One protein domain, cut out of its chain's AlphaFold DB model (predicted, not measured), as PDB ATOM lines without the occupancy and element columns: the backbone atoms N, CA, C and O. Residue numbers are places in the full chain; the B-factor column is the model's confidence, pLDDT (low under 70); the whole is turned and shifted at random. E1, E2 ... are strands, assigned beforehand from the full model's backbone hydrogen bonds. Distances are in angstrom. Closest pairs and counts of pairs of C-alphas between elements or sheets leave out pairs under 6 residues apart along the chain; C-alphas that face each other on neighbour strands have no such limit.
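What this domain is: This is residues 6 to 54 of the 269 residues of an uncharacterized protein of Hoyosella altamirensis (UniProt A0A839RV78). With little regular structure, this is a small sheet of three strands, E1, E2 and E3, followed by a long stretch, residues 35 to 54, that has no named element and folds back on itself. The 49 printed residues hold no named helix; the all-strand sheet, order E1, E2, E3, is an antiparallel meander, each strand the neighbour of the one before, and takes 15 residues. The whole is only just compact, close to loose, with a radius of gyration of the C-alphas of 11.6 A and spans of 31 by 24 by 17 A.

How they stand to each other: E1, residues 6 to 10, and E2, residues 16 to 21, form a hairpin with a tight link, antiparallel at 171 degrees; N 9 and O 18 are 2.9 A apart, within hydrogen-bond range. E2 and E3, residues 31 to 34, form a hairpin with a short link, antiparallel at 161 degrees; N 33 and O 19 are 2.8 A apart, within hydrogen-bond range. E1 and E3 are edge strands.

Where its parts are: E1 begins at C-alpha 6 (152.958, 157.597, 157.599) and measures 13.4 A, E2 14.4 A. E3, 9.7 A, ends at C-alpha 34 (156.777, 144.367, 159.602).

The domain as a whole: The farthest C-alphas, of Asp 13 and Gly 26, are 31.7 A apart. The printed part has no cut, and neither link is long. Residues 25 to 26 are under pLDDT 70.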
ATOM      1  N   THR A   6     151.970 156.521 157.467       84.69
ATOM      2  CA  THR A   6     152.958 157.597 157.599       84.69
ATOM      3  C   THR A   6     154.155 157.360 156.687       84.69
ATOM      4  O   THR A   6     154.599 158.288 156.011       84.69
ATOM      5  N   ARG A   7     154.654 156.122 156.629       86.56
ATOM      6  CA  ARG A   7     155.822 155.763 155.824       86.56
ATOM      7  C   ARG A   7     155.749 154.309 155.369       86.56
ATOM      8  O   ARG A   7     155.235 153.456 156.086       86.56
ATOM      9  N   ILE A   8     156.278 154.056 154.177       89.00
ATOM     10  CA  ILE A   8     156.502 152.718 153.634       89.00
ATOM     11  C   ILE A   8     158.015 152.551 153.531       89.00
ATOM     12  O   ILE A   8     158.679 153.371 152.892       89.00
ATOM     13  N   ASN A   9     158.554 151.549 154.215       89.62
ATOM     14  CA  ASN A   9     159.976 151.245 154.218       89.62
ATOM     15  C   ASN A   9     160.223 150.109 153.225       89.62
ATOM     16  O   ASN A   9     159.712 149.003 153.400       89.62
ATOM     17  N   VAL A  10     160.993 150.415 152.187       89.06
ATOM     18  CA  VAL A  10     161.378 149.492 151.114       89.06
ATOM     19  C   VAL A  10     162.833 149.088 151.352       89.06
ATOM     20  O   VAL A  10     163.642 149.932 151.744       89.06
ATOM     21  N   ALA A  11     163.136 147.804 151.196       87.19
ATOM     22  CA  ALA A  11     164.486 147.264 151.291       87.19
ATOM     23  C   ALA A  11     165.308 147.588 150.029       87.19
ATOM     24  O   ALA A  11     164.769 148.022 149.011       87.19
ATOM     25  N   ASP A  12     166.625 147.388 150.093       85.19
ATOM     26  CA  ASP A  12     167.552 147.727 148.999       85.19
ATOM     27  C   ASP A  12     167.296 146.921 147.709       85.19
ATOM     28  O   ASP A  12     167.716 147.324 146.626       85.19
ATOM     29  N   ASP A  13     166.600 145.789 147.819       85.00
ATOM     30  CA  ASP A  13     166.161 144.933 146.714       85.00
ATOM     31  C   ASP A  13     164.825 145.375 146.084       85.00
ATOM     32  O   ASP A  13     164.374 144.775 145.109       85.00
ATOM     33  N   GLY A  14     164.190 146.424 146.617       81.50
ATOM     34  CA  GLY A  14     162.866 146.880 146.201       81.50
ATOM     35  C   GLY A  14     161.705 146.148 146.886       81.50
ATOM     36  O   GLY A  14     160.545 146.458 146.609       81.50
ATOM     37  N   GLY A  15     161.982 145.204 147.791       85.75
ATOM     38  CA  GLY A  15     160.973 144.490 148.570       85.75
ATOM     39  C   GLY A  15     160.366 145.344 149.686       85.75
ATOM     40  O   GLY A  15     160.996 146.258 150.224       85.75
ATOM     41  N   LEU A  16     159.124 145.053 150.074       88.00
ATOM     42  CA  LEU A  16     158.488 145.715 151.212       88.00
ATOM     43  C   LEU A  16     159.091 145.205 152.528       88.00
ATOM     44  O   LEU A  16     159.002 144.019 152.828       88.00
ATOM     45  N   ALA A  17     159.667 146.096 153.340       89.19
ATOM     46  CA  ALA A  17     160.254 145.725 154.630       89.19
ATOM     47  C   ALA A  17     159.282 145.948 155.799       89.19
ATOM     48  O   ALA A  17     159.110 145.090 156.665       89.19
ATOM     49  N   SER A  18     158.661 147.128 155.861       89.75
ATOM     50  CA  SER A  18     157.687 147.469 156.905       89.75
ATOM     51  C   SER A  18     156.833 148.674 156.527       89.75
ATOM     52  O   SER A  18     157.204 149.493 155.682       89.75
ATOM     53  N   ILE A  19     155.694 148.810 157.198       90.88
ATOM     54  CA  ILE A  19     154.806 149.962 157.091       90.88
ATOM     55  C   ILE A  19     154.682 150.633 158.457       90.88
ATOM     56  O   ILE A  19     154.442 149.987 159.476       90.88
ATOM     57  N   GLU A  20     154.812 151.955 158.479       90.19
ATOM     58  CA  GLU A  20     154.580 152.775 159.663       90.19
ATOM     59  C   GLU A  20     153.161 153.336 159.630       90.19
ATOM     60  O   GLU A  20     152.786 154.091 158.722       90.19
ATOM     61  N   GLN A  21     152.372 152.994 160.645       87.50
ATOM     62  CA  GLN A  21     151.005 153.461 160.801       87.50
ATOM     63  C   GLN A  21     150.857 154.303 162.064       87.50
ATOM     64  O   GLN A  21     151.395 153.995 163.130       87.50
ATOM     65  N   THR A  22     150.044 155.347 161.958       86.19
ATOM     66  CA  THR A  22     149.546 156.084 163.112       86.19
ATOM     67  C   THR A  22     148.095 155.652 163.387       86.19
ATOM     68  O   THR A  22     147.243 155.802 162.508       86.19
ATOM     69  N   PRO A  23     147.761 155.141 164.591       79.38
ATOM     70  CA  PRO A  23     146.443 154.567 164.895       79.38
ATOM     71  C   PRO A  23     145.306 155.600 164.881       79.38
ATOM     72  O   PRO A  23     144.141 155.247 164.724       79.38
ATOM     73  N   ARG A  24     145.630 156.886 165.047       78.06
ATOM     74  CA  ARG A  24     144.702 158.009 164.883       78.06
ATOM     75  C   ARG A  24     145.417 159.137 164.141       78.06
ATOM     76  O   ARG A  24     146.533 159.462 164.545       78.06
ATOM     77  N   PRO A  25     144.794 159.788 163.144       67.19
ATOM     78  CA  PRO A  25     145.361 160.986 162.530       67.19
ATOM     79  C   PRO A  25     145.757 162.013 163.608       67.19
ATOM     80  O   PRO A  25     144.913 162.437 164.396       67.19
ATOM     81  N   GLY A  26     147.049 162.348 163.696       68.31
ATOM     82  CA  GLY A  26     147.601 163.278 164.696       68.31
ATOM     83  C   GLY A  26     148.085 162.664 166.021       68.31
ATOM     84  O   GLY A  26     148.515 163.402 166.903       68.31
ATOM     85  N   SER A  27     148.043 161.340 166.194       74.69
ATOM     86  CA  SER A  27     148.699 160.668 167.329       74.69
ATOM     87  C   SER A  27     150.224 160.652 167.152       74.69
ATOM     88  O   SER A  27     150.718 160.424 166.055       74.69
ATOM     89  N   SER A  28     150.982 160.833 168.236       71.44
ATOM     90  CA  SER A  28     152.452 160.706 168.233       71.44
ATOM     91  C   SER A  28     152.939 159.255 168.286       71.44
ATOM     92  O   SER A  28     154.114 158.983 168.053       71.44
ATOM     93  N   LYS A  29     152.050 158.308 168.605       78.69
ATOM     94  CA  LYS A  29     152.380 156.884 168.635       78.69
ATOM     95  C   LYS A  29     152.470 156.344 167.208       78.69
ATOM     96  O   LYS A  29     151.437 156.163 166.569       78.69
ATOM     97  N   GLN A  30     153.686 156.064 166.754       80.50
ATOM     98  CA  GLN A  30     153.947 155.326 165.522       80.50
ATOM     99  C   GLN A  30     154.019 153.829 165.830       80.50
ATOM    100  O   GLN A  30     154.649 153.414 166.804       80.50
ATOM    101  N   VAL A  31     153.329 153.027 165.024       87.50
ATOM    102  CA  VAL A  31     153.376 151.564 165.075       87.50
ATOM    103  C   VAL A  31     154.046 151.091 163.798       87.50
ATOM    104  O   VAL A  31     153.569 151.391 162.706       87.50
ATOM    105  N   VAL A  32     155.152 150.366 163.945       90.56
ATOM    106  CA  VAL A  32     155.838 149.718 162.826       90.56
ATOM    107  C   VAL A  32     155.255 148.319 162.674       90.56
ATOM    108  O   VAL A  32     155.303 147.527 163.617       90.56
ATOM    109  N   ILE A  33     154.682 148.034 161.509       90.56
ATOM    110  CA  ILE A  33     154.159 146.720 161.144       90.56
ATOM    111  C   ILE A  33     155.148 146.114 160.144       90.56
ATOM    112  O   ILE A  33     155.325 146.678 159.060       90.56
ATOM    113  N   PRO A  34     155.852 145.034 160.509       91.50
ATOM    114  CA  PRO A  34     156.777 144.367 159.602       91.50
ATOM    115  C   PRO A  34     156.020 143.556 158.535       91.50
ATOM    116  O   PRO A  34     154.826 143.285 158.688       91.50
ATOM    117  N   VAL A  35     156.707 143.214 157.441       89.50
ATOM    118  CA  VAL A  35     156.102 142.545 156.274       89.50
ATOM    119  C   VAL A  35     155.453 141.194 156.608       89.50
ATOM    120  O   VAL A  35     154.404 140.894 156.060       89.50
ATOM    121  N   ASP A  36     155.975 140.453 157.590       87.25
ATOM    122  CA  ASP A  36     155.441 139.167 158.086       87.25
ATOM    123  C   ASP A  36     154.066 139.273 158.768       87.25
ATOM    124  O   ASP A  36     153.523 138.286 159.257       87.25
ATOM    125  N   ARG A  37     153.521 140.487 158.904       88.50
ATOM    126  CA  ARG A  37     152.245 140.743 159.591       88.50
ATOM    127  C   ARG A  37     151.285 141.594 158.777       88.50
ATOM    128  O   ARG A  37     150.333 142.141 159.342       88.50
ATOM    129  N   LEU A  38     151.543 141.770 157.486       90.06
ATOM    130  CA  LEU A  38     150.699 142.574 156.614       90.06
ATOM    131  C   LEU A  38     150.593 141.951 155.227       90.06
ATOM    132  O   LEU A  38     151.517 141.325 154.732       90.06
ATOM    133  N   VAL A  39     149.466 142.219 154.576       90.88
ATOM    134  CA  VAL A  39     149.266 141.952 153.152       90.88
ATOM    135  C   VAL A  39     149.074 143.302 152.475       90.88
ATOM    136  O   VAL A  39     148.192 144.075 152.860       90.88
ATOM    137  N   ALA A  40     149.934 143.619 151.508       89.81
ATOM    138  CA  ALA A  40     149.916 144.898 150.812       89.81
ATOM    139  C   ALA A  40     149.214 144.759 149.458       89.81
ATOM    140  O   ALA A  40     149.725 144.111 148.555       89.81
ATOM    141  N   TYR A  41     148.065 145.420 149.313       91.88
ATOM    142  CA  TYR A  41     147.402 145.594 148.021       91.88
ATOM    143  C   TYR A  41     147.844 146.921 147.407       91.88
ATOM    144  O   TYR A  41     147.565 147.987 147.967       91.88
ATOM    145  N   VAL A  42     148.528 146.860 146.266       90.38
ATOM    146  CA  VAL A  42     149.055 148.038 145.570       90.38
ATOM    147  C   VAL A  42     148.493 148.068 144.158       90.38
ATOM    148  O   VAL A  42     148.776 147.193 143.355       90.38
ATOM    149  N   HIS A  43     147.699 149.093 143.851       88.88
ATOM    150  CA  HIS A  43     147.173 149.275 142.503       88.88
ATOM    151  C   HIS A  43     148.202 149.989 141.624       88.88
ATOM    152  O   HIS A  43     148.657 151.071 141.998       88.88
ATOM    153  N   ASP A  44     148.520 149.399 140.469       85.81
ATOM    154  CA  ASP A  44     149.437 149.952 139.461       85.81
ATOM    155  C   ASP A  44     150.779 150.422 140.071       85.81
ATOM    156  O   ASP A  44     151.040 151.629 140.161       85.81
ATOM    157  N   PRO A  45     151.592 149.491 140.619       83.69
ATOM    158  CA  PRO A  45     152.891 149.825 141.192       83.69
ATOM    159  C   PRO A  45     153.873 150.278 140.102       83.69
ATOM    160  O   PRO A  45     154.067 149.598 139.097       83.69
ATOM    161  N   GLU A  46     154.537 151.410 140.331       78.75
ATOM    162  CA  GLU A  46     155.696 151.834 139.535       78.75
ATOM    163  C   GLU A  46     156.976 151.192 140.100       78.75
ATOM    164  O   GLU A  46     157.019 150.816 141.273       78.75
ATOM    165  N   GLU A  47     158.017 151.036 139.276       76.12
ATOM    166  CA  GLU A  47     159.247 150.306 139.629       76.12
ATOM    167  C   GLU A  47     159.783 150.662 141.032       76.12
ATOM    168  O   GLU A  47     160.118 151.812 141.319       76.12
ATOM    169  N   MET A  48     159.886 149.645 141.900       75.25
ATOM    170  CA  MET A  48     160.354 149.743 143.294       75.25
ATOM    171  C   MET A  48     159.543 150.694 144.206       75.25
ATOM    172  O   MET A  48     159.980 150.977 145.325       75.25
ATOM    173  N   ASP A  49     158.358 151.162 143.788       83.50
ATOM    174  CA  ASP A  49     157.451 151.966 144.614       83.50
ATOM    175  C   ASP A  49     156.188 151.186 145.016       83.50
ATOM    176  O   ASP A  49     155.354 150.789 144.205       83.50
ATOM    177  N   TRP A  50     156.004 151.043 146.326       86.00
ATOM    178  CA  TRP A  50     154.861 150.376 146.952       86.00
ATOM    179  C   TRP A  50     153.678 151.321 147.228       86.00
ATOM    180  O   TRP A  50     152.715 150.944 147.896       86.00
ATOM    181  N   ARG A  51     153.730 152.578 146.767       85.31
ATOM    182  CA  ARG A  51     152.638 153.550 146.959       85.31
ATOM    183  C   ARG A  51     151.442 153.317 146.038       85.31
ATOM    184  O   ARG A  51     150.323 153.636 146.451       85.31
ATOM    185  N   GLY A  52     151.688 152.804 144.832       88.25
ATOM    186  CA  GLY A  52     150.695 152.639 143.772       88.25
ATOM    187  C   GLY A  52     150.066 153.950 143.286       88.25
ATOM    188  O   GLY A  52     150.203 155.021 143.894       88.25
ATOM    189  N   THR A  53     149.310 153.857 142.198       89.31
ATOM    190  CA  THR A  53     148.524 154.965 141.650       89.31
ATOM    191  C   THR A  53     147.039 154.715 141.878       89.31
ATOM    192  O   THR A  53     146.541 153.608 141.756       89.31
ATOM    193  N   SER A  54     146.276 155.749 142.246       90.31
ATOM    194  CA  SER A  54     144.819 155.609 142.369       90.31
ATOM    195  C   SER A  54     144.167 155.544 140.990       90.31
ATOM    196  O   SER A  54     144.430 156.409 140.158       90.31
TER     197      SER A  54